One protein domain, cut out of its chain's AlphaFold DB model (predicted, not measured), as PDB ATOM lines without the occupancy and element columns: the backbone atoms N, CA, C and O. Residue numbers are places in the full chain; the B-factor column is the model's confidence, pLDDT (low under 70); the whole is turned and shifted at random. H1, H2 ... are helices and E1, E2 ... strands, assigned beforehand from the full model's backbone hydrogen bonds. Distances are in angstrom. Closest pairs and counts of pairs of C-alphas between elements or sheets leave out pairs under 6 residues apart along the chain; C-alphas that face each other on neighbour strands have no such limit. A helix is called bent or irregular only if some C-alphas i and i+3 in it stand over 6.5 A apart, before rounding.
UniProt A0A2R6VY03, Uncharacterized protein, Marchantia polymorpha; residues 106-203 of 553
ATOM      1  N   SER A 106      26.988 -22.254 -10.891       64.56
ATOM      2  CA  SER A 106      27.041 -21.819  -9.500       64.56
ATOM      3  C   SER A 106      28.471 -21.399  -9.156       64.56
ATOM      4  O   SER A 106      29.438 -22.083  -9.501       64.56
ATOM      5  N   HIS A 107      28.609 -20.294  -8.424       55.59
ATOM      6  CA  HIS A 107      29.899 -19.827  -7.913       55.59
ATOM      7  C   HIS A 107      30.657 -20.938  -7.158       55.59
ATOM      8  O   HIS A 107      31.877 -21.040  -7.251       55.59
ATOM      9  N   ASN A 108      29.931 -21.827  -6.466       61.22
ATOM     10  CA  ASN A 108      30.511 -22.986  -5.789       61.22
ATOM     11  C   ASN A 108      31.148 -23.995  -6.758       61.22
ATOM     12  O   ASN A 108      32.246 -24.478  -6.495       61.22
ATOM     13  N   LEU A 109      30.483 -24.313  -7.873       69.69
ATOM     14  CA  LEU A 109      31.020 -25.247  -8.861       69.69
ATOM     15  C   LEU A 109      32.222 -24.642  -9.594       69.69
ATOM     16  O   LEU A 109      33.239 -25.315  -9.733       69.69
ATOM     17  N   GLN A 110      32.145 -23.360  -9.965       65.50
ATOM     18  CA  GLN A 110      33.265 -22.624 -10.562       65.50
ATOM     19  C   GLN A 110      34.497 -22.635  -9.655       65.50
ATOM     20  O   GLN A 110      35.576 -23.045 -10.079       65.50
ATOM     21  N   MET A 111      34.316 -22.298  -8.376       64.50
ATOM     22  CA  MET A 111      35.389 -22.350  -7.386       64.50
ATOM     23  C   MET A 111      36.045 -23.736  -7.337       64.50
ATOM     24  O   MET A 111      37.268 -23.833  -7.305       64.50
ATOM     25  N   ARG A 112      35.260 -24.819  -7.397       68.50
ATOM     26  CA  ARG A 112      35.799 -26.187  -7.380       68.50
ATOM     27  C   ARG A 112      36.684 -26.501  -8.583       68.50
ATOM     28  O   ARG A 112      37.680 -27.192  -8.385       68.50
ATOM     29  N   PHE A 113      36.355 -26.001  -9.775       75.38
ATOM     30  CA  PHE A 113      37.203 -26.135 -10.968       75.38
ATOM     31  C   PHE A 113      38.490 -25.307 -10.875       75.38
ATOM     32  O   PHE A 113      39.534 -25.742 -11.361       75.38
ATOM     33  N   ASP A 114      38.431 -24.145 -10.223       69.88
ATOM     34  CA  ASP A 114      39.581 -23.250 -10.091       69.88
ATOM     35  C   ASP A 114      40.559 -23.696  -8.987       69.88
ATOM     36  O   ASP A 114      41.766 -23.467  -9.105       69.88
ATOM     37  N   LEU A 115      40.071 -24.383  -7.945       73.75
ATOM     38  CA  LEU A 115      40.850 -24.813  -6.774       73.75
ATOM     39  C   LEU A 115      42.155 -25.575  -7.099       73.75
ATOM     40  O   LEU A 115      43.191 -25.211  -6.535       73.75
ATOM     41  N   PRO A 116      42.180 -26.581  -8.000       78.25
ATOM     42  CA  PRO A 116      43.402 -27.309  -8.348       78.25
ATOM     43  C   PRO A 116      44.513 -26.402  -8.875       78.25
ATOM     44  O   PRO A 116      45.670 -26.520  -8.475       78.25
ATOM     45  N   ILE A 117      44.163 -25.475  -9.767       77.94
ATOM     46  CA  ILE A 117      45.122 -24.567 -10.400       77.94
ATOM     47  C   ILE A 117      45.506 -23.466  -9.412       77.94
ATOM     48  O   ILE A 117      46.692 -23.211  -9.207       77.94
ATOM     49  N   ALA A 118      44.523 -22.847  -8.758       69.75
ATOM     50  CA  ALA A 118      44.737 -21.764  -7.806       69.75
ATOM     51  C   ALA A 118      45.609 -22.196  -6.617       69.75
ATOM     52  O   ALA A 118      46.546 -21.484  -6.251       69.75
ATOM     53  N   GLY A 119      45.370 -23.388  -6.064       69.25
ATOM     54  CA  GLY A 119      46.167 -23.940  -4.970       69.25
ATOM     55  C   GLY A 119      47.629 -24.178  -5.357       69.25
ATOM     56  O   GLY A 119      48.531 -23.880  -4.571       69.25
ATOM     57  N   LEU A 120      47.893 -24.665  -6.574       78.31
ATOM     58  CA  LEU A 120      49.261 -24.839  -7.072       78.31
ATOM     59  C   LEU A 120      49.940 -23.487  -7.328       78.31
ATOM     60  O   LEU A 120      51.101 -23.310  -6.963       78.31
ATOM     61  N   LEU A 121      49.225 -22.512  -7.901       73.69
ATOM     62  CA  LEU A 121      49.746 -21.158  -8.131       73.69
ATOM     63  C   LEU A 121      50.073 -20.427  -6.826       73.69
ATOM     64  O   LEU A 121      51.105 -19.761  -6.753       73.69
ATOM     65  N   TYR A 122      49.257 -20.602  -5.785       71.81
ATOM     66  CA  TYR A 122      49.537 -20.086  -4.445       71.81
ATOM     67  C   TYR A 122      50.879 -20.618  -3.912       71.81
ATOM     68  O   TYR A 122      51.727 -19.855  -3.444       71.81
ATOM     69  N   GLU A 123      51.128 -21.920  -4.045       76.25
ATOM     70  CA  GLU A 123      52.388 -22.534  -3.611       76.25
ATOM     71  C   GLU A 123      53.583 -22.093  -4.477       76.25
ATOM     72  O   GLU A 123      54.700 -21.947  -3.969       76.25
ATOM     73  N   VAL A 124      53.364 -21.825  -5.770       79.19
ATOM     74  CA  VAL A 124      54.375 -21.231  -6.661       79.19
ATOM     75  C   VAL A 124      54.707 -19.810  -6.222       79.19
ATOM     76  O   VAL A 124      55.893 -19.479  -6.148       79.19
ATOM     77  N   ALA A 125      53.702 -18.991  -5.902       73.75
ATOM     78  CA  ALA A 125      53.877 -17.615  -5.438       73.75
ATOM     79  C   ALA A 125      54.665 -17.565  -4.121       73.75
ATOM     80  O   ALA A 125      55.541 -16.723  -3.952       73.75
ATOM     81  N   ARG A 126      54.438 -18.534  -3.225       73.88
ATOM     82  CA  ARG A 126      55.207 -18.691  -1.979       73.88
ATOM     83  C   ARG A 126      56.623 -19.234  -2.167       73.88
ATOM     84  O   ARG A 126      57.395 -19.241  -1.214       73.88
ATOM     85  N   GLY A 127      56.966 -19.709  -3.364       77.94
ATOM     86  CA  GLY A 127      58.267 -20.318  -3.646       77.94
ATOM     87  C   GLY A 127      58.424 -21.748  -3.127       77.94
ATOM     88  O   GLY A 127      59.529 -22.281  -3.149       77.94
ATOM     89  N   ASN A 128      57.335 -22.391  -2.698       78.12
ATOM     90  CA  ASN A 128      57.369 -23.737  -2.125       78.12
ATOM     91  C   ASN A 128      57.494 -24.830  -3.195       78.12
ATOM     92  O   ASN A 128      58.017 -25.910  -2.914       78.12
ATOM     93  N   VAL A 129      56.991 -24.577  -4.409       81.62
ATOM     94  CA  VAL A 129      56.973 -25.559  -5.503       81.62
ATOM     95  C   VAL A 129      57.466 -24.966  -6.823       81.62
ATOM     96  O   VAL A 129      57.213 -23.808  -7.163       81.62
ATOM     97  N   TRP A 130      58.193 -25.792  -7.576       84.06
ATOM     98  CA  TRP A 130      58.581 -25.551  -8.965       84.06
ATOM     99  C   TRP A 130      58.919 -26.883  -9.650       84.06
ATOM    100  O   TRP A 130      59.710 -27.676  -9.120       84.06
ATOM    101  N   TRP A 131      58.319 -27.174 -10.807       81.88
ATOM    102  CA  TRP A 131      58.547 -28.425 -11.545       81.88
ATOM    103  C   TRP A 131      59.590 -28.235 -12.648       81.88
ATOM    104  O   TRP A 131      59.619 -27.208 -13.316       81.88
ATOM    105  N   LYS A 132      60.453 -29.243 -12.853       80.12
ATOM    106  CA  LYS A 132      61.592 -29.161 -13.793       80.12
ATOM    107  C   LYS A 132      61.152 -28.904 -15.240       80.12
ATOM    108  O   LYS A 132      61.857 -28.239 -15.985       80.12
ATOM    109  N   GLN A 133      59.978 -29.404 -15.616       77.88
ATOM    110  CA  GLN A 133      59.399 -29.249 -16.954       77.88
ATOM    111  C   GLN A 133      58.988 -27.814 -17.280       77.88
ATOM    112  O   GLN A 133      58.835 -27.471 -18.446       77.88
ATOM    113  N   TRP A 134      58.826 -26.969 -16.262       80.88
ATOM    114  CA  TRP A 134      58.532 -25.551 -16.448       80.88
ATOM    115  C   TRP A 134      59.797 -24.731 -16.737       80.88
ATOM    116  O   TRP A 134      59.715 -23.523 -16.933       80.88
ATOM    117  N   GLY A 135      60.966 -25.383 -16.780       83.81
ATOM    118  CA  GLY A 135      62.256 -24.744 -17.000       83.81
ATOM    119  C   GLY A 135      62.863 -24.169 -15.713       83.81
ATOM    120  O   GLY A 135      62.454 -24.541 -14.609       83.81
ATOM    121  N   PRO A 136      63.876 -23.294 -15.821       84.88
ATOM    122  CA  PRO A 136      64.455 -22.620 -14.663       84.88
ATOM    123  C   PRO A 136      63.432 -21.675 -14.025       84.88
ATOM    124  O   PRO A 136      62.690 -20.984 -14.722       84.88
ATOM    125  N   ARG A 137      63.399 -21.634 -12.688       85.50
ATOM    126  CA  ARG A 137      62.508 -20.727 -11.960       85.50
ATOM    127  C   ARG A 137      62.983 -19.279 -12.126       85.50
ATOM    128  O   ARG A 137      64.129 -19.002 -11.767       85.50
ATOM    129  N   PRO A 138      62.134 -18.354 -12.608       84.56
ATOM    130  CA  PRO A 138      62.455 -16.933 -12.600       84.56
ATOM    131  C   PRO A 138      62.656 -16.406 -11.175       84.56
ATOM    132  O   PRO A 138      62.012 -16.871 -10.233       84.56
ATOM    133  N   VAL A 139      63.528 -15.409 -11.025       82.00
ATOM    134  CA  VAL A 139      63.717 -14.698  -9.747       82.00
ATOM    135  C   VAL A 139      62.476 -13.869  -9.410       82.00
ATOM    136  O   VAL A 139      62.081 -13.782  -8.249       82.00
ATOM    137  N   ASP A 140      61.840 -13.301 -10.436       82.69
ATOM    138  CA  ASP A 140      60.584 -12.587 -10.280       82.69
ATOM    139  C   ASP A 140      59.416 -13.552 -10.024       82.69
ATOM    140  O   ASP A 140      59.172 -14.507 -10.768       82.69
ATOM    141  N   THR A 141      58.677 -13.281  -8.948       79.00
ATOM    142  CA  THR A 141      57.567 -14.129  -8.497       79.00
ATOM    143  C   THR A 141      56.372 -14.023  -9.437       79.00
ATOM    144  O   THR A 141      55.724 -15.034  -9.711       79.00
ATOM    145  N   GLU A 142      56.100 -12.838  -9.980       74.25
ATOM    146  CA  GLU A 142      54.981 -12.622 -10.897       74.25
ATOM    147  C   GLU A 142      55.212 -13.361 -12.220       74.25
ATOM    148  O   GLU A 142      54.345 -14.099 -12.701       74.25
ATOM    149  N   GLN A 143      56.430 -13.276 -12.759       75.31
ATOM    150  CA  GLN A 143      56.852 -14.068 -13.907       75.31
ATOM    151  C   GLN A 143      56.789 -15.579 -13.631       75.31
ATOM    152  O   GLN A 143      56.331 -16.335 -14.492       75.31
ATOM    153  N   ALA A 144      57.194 -16.036 -12.440       76.81
ATOM    154  CA  ALA A 144      57.104 -17.445 -12.056       76.81
ATOM    155  C   ALA A 144      55.646 -17.948 -12.039       76.81
ATOM    156  O   ALA A 144      55.353 -19.001 -12.608       76.81
ATOM    157  N   VAL A 145      54.719 -17.181 -11.454       75.25
ATOM    158  CA  VAL A 145      53.279 -17.499 -11.434       75.25
ATOM    159  C   VAL A 145      52.698 -17.521 -12.850       75.25
ATOM    160  O   VAL A 145      51.951 -18.437 -13.190       75.25
ATOM    161  N   ARG A 146      53.075 -16.568 -13.712       73.69
ATOM    162  CA  ARG A 146      52.621 -16.535 -15.114       73.69
ATOM    163  C   ARG A 146      53.063 -17.767 -15.904       73.69
ATOM    164  O   ARG A 146      52.248 -18.353 -16.613       73.69
ATOM    165  N   LEU A 147      54.328 -18.174 -15.781       76.81
ATOM    166  CA  LEU A 147      54.833 -19.377 -16.454       76.81
ATOM    167  C   LEU A 147      54.162 -20.647 -15.924       76.81
ATOM    168  O   LEU A 147      53.776 -21.509 -16.716       76.81
ATOM    169  N   ALA A 148      53.965 -20.734 -14.607       78.06
ATOM    170  CA  ALA A 148      53.236 -21.831 -13.985       78.06
ATOM    171  C   ALA A 148      51.794 -21.921 -14.506       78.06
ATOM    172  O   ALA A 148      51.350 -23.003 -14.873       78.06
ATOM    173  N   LEU A 149      51.081 -20.795 -14.618       76.38
ATOM    174  CA  LEU A 149      49.715 -20.757 -15.148       76.38
ATOM    175  C   LEU A 149      49.648 -21.255 -16.598       76.38
ATOM    176  O   LEU A 149      48.765 -22.040 -16.935       76.38
ATOM    177  N   ILE A 150      50.584 -20.830 -17.453       76.44
ATOM    178  CA  ILE A 150      50.650 -21.288 -18.850       76.44
ATOM    179  C   ILE A 150      50.877 -22.802 -18.912       76.44
ATOM    180  O   ILE A 150      50.253 -23.481 -19.723       76.44
ATOM    181  N   ALA A 151      51.752 -23.340 -18.060       78.88
ATOM    182  CA  ALA A 151      52.006 -24.773 -18.008       78.88
ATOM    183  C   ALA A 151      50.801 -25.560 -17.466       78.88
ATOM    184  O   ALA A 151      50.432 -26.579 -18.043       78.88
ATOM    185  N   LEU A 152      50.144 -25.060 -16.415       78.81
ATOM    186  CA  LEU A 152      48.951 -25.671 -15.821       78.81
ATOM    187  C   LEU A 152      47.759 -25.679 -16.784       78.81
ATOM    188  O   LEU A 152      47.018 -26.652 -16.812       78.81
ATOM    189  N   ARG A 153      47.605 -24.652 -17.628       76.12
ATOM    190  CA  ARG A 153      46.559 -24.620 -18.667       76.12
ATOM    191  C   ARG A 153      46.765 -25.626 -19.797       76.12
ATOM    192  O   ARG A 153      45.816 -25.927 -20.508       76.12
ATOM    193  N   LYS A 154      47.987 -26.131 -19.982       78.12
ATOM    194  CA  LYS A 154      48.262 -27.228 -20.924       78.12
ATOM    195  C   LYS A 154      47.955 -28.598 -20.321       78.12
ATOM    196  O   LYS A 154      47.884 -29.573 -21.066       78.12
ATOM    197  N   ALA A 155      47.822 -28.686 -18.997       84.25
ATOM    198  CA  ALA A 155      47.442 -29.917 -18.326       84.25
ATOM    199  C   ALA A 155      45.944 -30.203 -18.512       84.25
ATOM    200  O   ALA A 155      45.154 -29.329 -18.860       84.25
ATOM    201  N   SER A 156      45.559 -31.454 -18.269       85.12
ATOM    202  CA  SER A 156      44.164 -31.887 -18.354       85.12
ATOM    203  C   SER A 156      43.284 -31.158 -17.333       85.12
ATOM    204  O   SER A 156      43.679 -31.032 -16.168       85.12
ATOM    205  N   THR A 157      42.095 -30.714 -17.757       87.12
ATOM    206  CA  THR A 157      41.087 -30.100 -16.881       87.12
ATOM    207  C   THR A 157      40.650 -31.088 -15.807       87.12
ATOM    208  O   THR A 157      40.290 -32.229 -16.107       87.12
ATOM    209  N   MET A 158      40.660 -30.637 -14.555       87.31
ATOM    210  CA  MET A 158      40.318 -31.447 -13.392       87.31
ATOM    211  C   MET A 158      38.833 -31.296 -13.066       87.31
ATOM    212  O   MET A 158      38.405 -30.276 -12.534       87.31
ATOM    213  N   VAL A 159      38.048 -32.318 -13.402       91.31
ATOM    214  CA  VAL A 159      36.600 -32.365 -13.180       91.31
ATOM    215  C   VAL A 159      36.334 -32.796 -11.736       91.31
ATOM    216  O   VAL A 159      36.817 -33.858 -11.334       91.31
ATOM    217  N   PRO A 160      35.610 -32.011 -10.922       87.88
ATOM    218  CA  PRO A 160      35.387 -32.333  -9.516       87.88
ATOM    219  C   PRO A 160      34.505 -33.577  -9.369       87.88
ATOM    220  O   PRO A 160      33.481 -33.694 -10.027       87.88
ATOM    221  N   VAL A 161      34.879 -34.499  -8.485       87.69
ATOM    222  CA  VAL A 161      34.116 -35.728  -8.196       87.69
ATOM    223  C   VAL A 161      33.534 -35.673  -6.786       87.69
ATOM    224  O   VAL A 161      32.340 -35.893  -6.597       87.69
ATOM    225  N   TYR A 162      34.367 -35.347  -5.796       80.31
ATOM    226  CA  TYR A 162      33.977 -35.251  -4.389       80.31
ATOM    227  C   TYR A 162      35.010 -34.433  -3.607       80.31
ATOM    228  O   TYR A 162      36.187 -34.765  -3.628       80.31
ATOM    229  N   SER A 163      34.598 -33.395  -2.882       78.69
ATOM    230  CA  SER A 163      35.488 -32.499  -2.125       78.69
ATOM    231  C   SER A 163      36.674 -32.025  -2.992       78.69
ATOM    232  O   SER A 163      36.436 -31.428  -4.040       78.69
ATOM    233  N   HIS A 164      37.917 -32.314  -2.592       75.00
ATOM    234  CA  HIS A 164      39.154 -32.035  -3.332       75.00
ATOM    235  C   HIS A 164      39.623 -33.212  -4.213       75.00
ATOM    236  O   HIS A 164      40.807 -33.311  -4.545       75.00
ATOM    237  N   CYS A 165      38.723 -34.132  -4.563       83.50
ATOM    238  CA  CYS A 165      38.972 -35.241  -5.479       83.50
ATOM    239  C   CYS A 165      38.449 -34.911  -6.877       83.50
ATOM    240  O   CYS A 165      37.303 -34.485  -7.045       83.50
ATOM    241  N   TYR A 166      39.283 -35.167  -7.876       87.81
ATOM    242  CA  TYR A 166      39.099 -34.752  -9.255       87.81
ATOM    243  C   TYR A 166      39.460 -35.874 -10.225       87.81
ATOM    244  O   TYR A 166      40.387 -36.643  -9.974       87.81
ATOM    245  N   ILE A 167      38.787 -35.919 -11.367       92.75
ATOM    246  CA  ILE A 167      39.118 -36.799 -12.488       92.75
ATOM    247  C   ILE A 167      39.522 -35.955 -13.706       92.75
ATOM    248  O   ILE A 167      38.898 -34.925 -13.965       92.75
ATOM    249  N   PRO A 168      40.559 -36.335 -14.467       92.38
ATOM    250  CA  PRO A 168      40.932 -35.603 -15.669       92.38
ATOM    251  C   PRO A 168      39.899 -35.792 -16.787       92.38
ATOM    252  O   PRO A 168      39.484 -36.915 -17.079       92.38
ATOM    253  N   ALA A 169      39.542 -34.695 -17.457       89.94
ATOM    254  CA  ALA A 169      38.673 -34.709 -18.637       89.94
ATOM    255  C   ALA A 169      39.367 -35.295 -19.883       89.94
ATOM    256  O   ALA A 169      38.721 -35.852 -20.767       89.94
ATOM    257  N   SER A 170      40.694 -35.162 -19.965       86.88
ATOM    258  CA  SER A 170      41.522 -35.668 -21.067       86.88
ATOM    259  C   SER A 170      42.588 -36.658 -20.566       86.88
ATOM    260  O   SER A 170      43.295 -36.327 -19.605       86.88
ATOM    261  N   PRO A 171      42.749 -37.842 -21.196       89.44
ATOM    262  CA  PRO A 171      41.989 -38.336 -22.351       89.44
ATOM    263  C   PRO A 171      40.526 -38.643 -21.997       89.44
ATOM    264  O   PRO A 171      40.247 -39.140 -20.909       89.44
ATOM    265  N   ASN A 172      39.600 -38.384 -22.926       90.19
ATOM    266  CA  ASN A 172      38.169 -38.617 -22.713       90.19
ATOM    267  C   ASN A 172      37.808 -40.105 -22.895       90.19
ATOM    268  O   ASN A 172      37.233 -40.516 -23.903       90.19
ATOM    269  N   ILE A 173      38.237 -40.929 -21.943       88.88
ATOM    270  CA  ILE A 173      38.062 -42.384 -21.918       88.88
ATOM    271  C   ILE A 173      37.729 -42.839 -20.495       88.88
ATOM    272  O   ILE A 173      38.077 -42.171 -19.526       88.88
ATOM    273  N   ALA A 174      37.072 -43.991 -20.369       88.56
ATOM    274  CA  ALA A 174      36.752 -44.574 -19.068       88.56
ATOM    275  C   ALA A 174      37.997 -45.131 -18.360       88.56
ATOM    276  O   ALA A 174      38.976 -45.538 -19.005       88.56
ATOM    277  N   GLY A 175      37.921 -45.223 -17.031       86.25
ATOM    278  CA  GLY A 175      38.990 -45.781 -16.205       86.25
ATOM    279  C   GLY A 175      40.155 -44.808 -16.035       86.25
ATOM    280  O   GLY A 175      41.320 -45.217 -16.036       86.25
ATOM    281  N   ASN A 176      39.850 -43.511 -15.982       89.44
ATOM    282  CA  ASN A 176      40.815 -42.492 -15.592       89.44
ATOM    283  C   ASN A 176      40.943 -42.466 -14.058       89.44
ATOM    284  O   ASN A 176      39.932 -42.589 -13.363       89.44
ATOM    285  N   PRO A 177      42.157 -42.272 -13.517       89.56
ATOM    286  CA  PRO A 177      42.360 -42.225 -12.077       89.56
ATOM    287  C   PRO A 177      41.752 -40.974 -11.452       89.56
ATOM    288  O   PRO A 177      41.686 -39.909 -12.071       89.56
ATOM    289  N   VAL A 178      41.384 -41.102 -10.180       87.00
ATOM    290  CA  VAL A 178      40.909 -39.982  -9.365       87.00
ATOM    291  C   VAL A 178      42.081 -39.436  -8.553       87.00
ATOM    292  O   VAL A 178      42.745 -40.167  -7.812       87.00
ATOM    293  N   PHE A 179      42.335 -38.139  -8.669       83.50
ATOM    294  CA  PHE A 179      43.379 -37.422  -7.946       83.50
ATOM    295  C   PHE A 179      42.783 -36.618  -6.808       83.50
ATOM    296  O   PHE A 179      41.788 -35.928  -6.986       83.50
ATOM    297  N   PHE A 180      43.442 -36.634  -5.660       80.62
ATOM    298  CA  PHE A 180      43.248 -35.608  -4.652       80.62
ATOM    299  C   PHE A 180      44.199 -34.450  -4.952       80.62
ATOM    300  O   PHE A 180      45.392 -34.686  -5.158       80.62
ATOM    301  N   VAL A 181      43.684 -33.221  -4.984       77.88
ATOM    302  CA  VAL A 181      44.474 -32.011  -5.236       77.88
ATOM    303  C   VAL A 181      44.137 -30.967  -4.182       77.88
ATOM    304  O   VAL A 181      43.071 -30.357  -4.220       77.88
ATOM    305  N   TYR A 182      45.068 -30.720  -3.266       72.00
ATOM    306  CA  TYR A 182      44.965 -29.618  -2.317       72.00
ATOM    307  C   TYR A 182      46.306 -28.904  -2.179       72.00
ATOM    308  O   TYR A 182      47.263 -29.427  -1.603       72.00
ATOM    309  N   ARG A 183      46.385 -27.680  -2.711       71.00
ATOM    310  CA  ARG A 183      47.635 -26.906  -2.785       71.00
ATOM    311  C   ARG A 183      48.758 -27.736  -3.421       71.00
ATOM    312  O   ARG A 183      48.638 -28.134  -4.573       71.00
ATOM    313  N   LYS A 184      49.840 -28.013  -2.687       72.50
ATOM    314  CA  LYS A 184      50.970 -28.844  -3.144       72.50
ATOM    315  C   LYS A 184      50.761 -30.345  -2.931       72.50
ATOM    316  O   LYS A 184      51.556 -31.140  -3.431       72.50
ATOM    317  N   ASP A 185      49.758 -30.734  -2.151       70.94
ATOM    318  CA  ASP A 185      49.474 -32.127  -1.834       70.94
ATOM    319  C   ASP A 185      48.610 -32.721  -2.948       70.94
ATOM    320  O   ASP A 185      47.393 -32.540  -2.991       70.94
ATOM    321  N   VAL A 186      49.278 -33.414  -3.873       78.94
ATOM    322  CA  VAL A 186      48.645 -34.113  -4.995       78.94
ATOM    323  C   VAL A 186      49.001 -35.591  -4.939       78.94
ATOM    324  O   VAL A 186      50.182 -35.943  -4.876       78.94
ATOM    325  N   PHE A 187      47.998 -36.465  -4.964       75.88
ATOM    326  CA  PHE A 187      48.192 -37.918  -5.007       75.88
ATOM    327  C   PHE A 187      46.998 -38.631  -5.654       75.88
ATOM    328  O   PHE A 187      45.891 -38.100  -5.719       75.88
ATOM    329  N   VAL A 188      47.229 -39.854  -6.134       77.81
ATOM    330  CA  VAL A 188      46.179 -40.714  -6.698       77.81
ATOM    331  C   VAL A 188      45.389 -41.353  -5.557       77.81
ATOM    332  O   VAL A 188      45.957 -42.042  -4.711       77.81
ATOM    333  N   CYS A 189      44.077 -41.135  -5.543       74.62
ATOM    334  CA  CYS A 189      43.154 -41.647  -4.529       74.62
ATOM    335  C   CYS A 189      42.163 -42.692  -5.069       74.62
ATOM    336  O   CYS A 189      41.381 -43.220  -4.290       74.62
ATOM    337  N   GLY A 190      42.222 -43.033  -6.360       74.88
ATOM    338  CA  GLY A 190      41.438 -44.108  -6.975       74.88
ATOM    339  C   GLY A 190      42.020 -44.534  -8.323       74.88
ATOM    340  O   GLY A 190      42.548 -43.688  -9.046       74.88
ATOM    341  N   ILE A 191      41.945 -45.829  -8.654       81.06
ATOM    342  CA  ILE A 191      42.348 -46.351  -9.981       81.06
ATOM    343  C   ILE A 191      41.360 -45.889 -11.055       81.06
ATOM    344  O   ILE A 191      41.760 -45.528 -12.160       81.06
ATOM    345  N   ASP A 192      40.082 -45.888 -10.692       85.00
ATOM    346  CA  ASP A 192      38.959 -45.350 -11.441       85.00
ATOM    347  C   ASP A 192      37.896 -44.824 -10.459       85.00
ATOM    348  O   ASP A 192      38.094 -44.815  -9.238       85.00
ATOM    349  N   ILE A 193      36.771 -44.346 -10.989       88.19
ATOM    350  CA  ILE A 193      35.684 -43.779 -10.180       88.19
ATOM    351  C   ILE A 193      35.001 -44.841  -9.306       88.19
ATOM    352  O   ILE A 193      34.595 -44.538  -8.183       88.19
ATOM    353  N   ALA A 194      34.859 -46.078  -9.789       87.06
ATOM    354  CA  ALA A 194      34.227 -47.141  -9.015       87.06
ATOM    355  C   ALA A 194      35.099 -47.553  -7.826       87.06
ATOM    356  O   ALA A 194      34.589 -47.640  -6.712       87.06
ATOM    357  N   ASP A 195      36.404 -47.728  -8.039       84.62
ATOM    358  CA  ASP A 195      37.383 -47.973  -6.978       84.62
ATOM    359  C   ASP A 195      37.404 -46.824  -5.964       84.62
ATOM    360  O   ASP A 195      37.495 -47.065  -4.763       84.62
ATOM    361  N   PHE A 196      37.271 -45.574  -6.414       84.19
ATOM    362  CA  PHE A 196      37.174 -44.427  -5.514       84.19
ATOM    363  C   PHE A 196      35.934 -44.505  -4.607       84.19
ATOM    364  O   PHE A 196      36.060 -44.370  -3.388       84.19
ATOM    365  N   PHE A 197      34.748 -44.759  -5.172       82.62
ATOM    366  CA  PHE A 197      33.502 -44.799  -4.399       82.62
ATOM    367  C   PHE A 197      33.324 -46.059  -3.547       82.62
ATOM    368  O   PHE A 197      32.578 -46.004  -2.579       82.62
ATOM    369  N   GLN A 198      34.007 -47.164  -3.854       75.00
ATOM    370  CA  GLN A 198      33.943 -48.412  -3.074       75.00
ATOM    371  C   GLN A 198      34.766 -48.389  -1.774       75.00
ATOM    372  O   GLN A 198      34.740 -49.350  -1.003       75.00
ATOM    373  N   ARG A 199      35.530 -47.322  -1.522       69.94
ATOM    374  CA  ARG A 199      36.432 -47.229  -0.367       69.94
ATOM    375  C   ARG A 199      35.695 -46.982   0.944       69.94
ATOM    376  O   ARG A 199      34.613 -46.403   0.987       69.94
ATOM    377  N   GLU A 200      36.380 -47.319   2.038       53.41
ATOM    378  CA  GLU A 200      35.909 -47.167   3.424       53.41
ATOM    379  C   GLU A 200      35.449 -45.747   3.790       53.41
ATOM    380  O   GLU A 200      34.676 -45.583   4.727       53.41
ATOM    381  N   LEU A 201      35.862 -44.737   3.014       58.28
ATOM    382  CA  LEU A 201      35.348 -43.361   3.066       58.28
ATOM    383  C   LEU A 201      33.817 -43.285   3.047       58.28
ATOM    384  O   LEU A 201      33.237 -42.441   3.723       58.28
ATOM    385  N   PHE A 202      33.180 -44.148   2.259       58.50
ATOM    386  CA  PHE A 202      31.730 -44.175   2.104       58.50
ATOM    387  C   PHE A 202      31.097 -45.273   2.973       58.50
ATOM    388  O   PHE A 202      29.927 -45.173   3.339       58.50
ATOM    389  N   VAL A 203      31.866 -46.287   3.388       49.44
ATOM    390  CA  VAL A 203      31.371 -47.398   4.211       49.44
ATOM    391  C   VAL A 203      30.963 -46.889   5.595       49.44
ATOM    392  O   VAL A 203      31.780 -46.585   6.465       49.44
TER     393      VAL A 203
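This is residues 106 to 203 of the 553 residues of an uncharacterized protein of Marchantia polymorpha (UniProt A0A2R6VY03). A small, strongly twisted sheet of four strands, E1 to E4, is crossed by the kinked helix H1, which packs on it with residues 109 to 120 and meets helix H2 with residues 117 to 125. H2 and the long link of residues 126 to 140 make one end of an elongated domain, and the short helix H3 lies toward the other end, beside the sheet. The printed part has 98 residues with three named helices and four named strands, in the order H1 H2 E1 E2 E3 E4 H3. The sheet's order is E1 E2 E3 E4, antiparallel throughout, and the class is mixed, helices and strands. The whole is only just compact, close to loose, with a radius of gyration of the C-alphas of 14.8 A and spans of 47 by 26 by 24 A.

H1, residues 107 to 125, has a kink of 53 degrees near residue 114 and is only just irregular, C-alphas 113 and 116 being 6.8 A apart. With residues 117 to 125 alone it touches H2, residues 141 to 153, at a steep tilt of 49 degrees, opposite ways; their closest C-alphas, of Ala 125 and Thr 141, are 5.9 A apart. E1, residues 158 to 162, E2, residues 165 to 168, E3, residues 178 to 182, and E4, residues 185 to 190, form a meander, each strand the antiparallel neighbour of the one before, and each successive pair is a hairpin. Within hydrogen-bond range are N 159 and O 167 of E1 and E2 at 2.8 A, N 166 and O 179 of E2 and E3 at 2.8 A, and N 180 and O 187 of E3 and E4 at 2.9 A. H1 is on this sheet at a height of 9.0 A, making two layers, a helix on one face of a sheet. The closest C-alphas of H1 and E3, of Pro 116 and Val 181, are 5.7 A apart. H2 is not on the sheet. H3, residues 193 to 197, is on the sheet at a height of 7.8 A, over none of its strands; the closest C-alphas of E4 and H3, of Gly 190 and Phe 196, are 4.5 A apart. H1 and H3 are apart. Every O i to N i+4 pair is within hydrogen-bond range in H2 and H3, and 13 of 15 in H1.

H1 begins at C-alpha 107, (29.899, -19.827, -7.913), and is 24.2 A long; H2 is 18.3 A long. E4, the longest strand, measures 15.3 A. H3 ends at C-alpha 197, (33.502, -44.799, -4.399).

The two C-alphas farthest apart, of Val 139 and Val 203, are 48.1 A apart. The printed part has no cut. The link from H1 to H2 is long. The mean pLDDT of the printed part is 78.2; residues 106 to 112, 114, 118 to 119 and 199 to 203 are under 70.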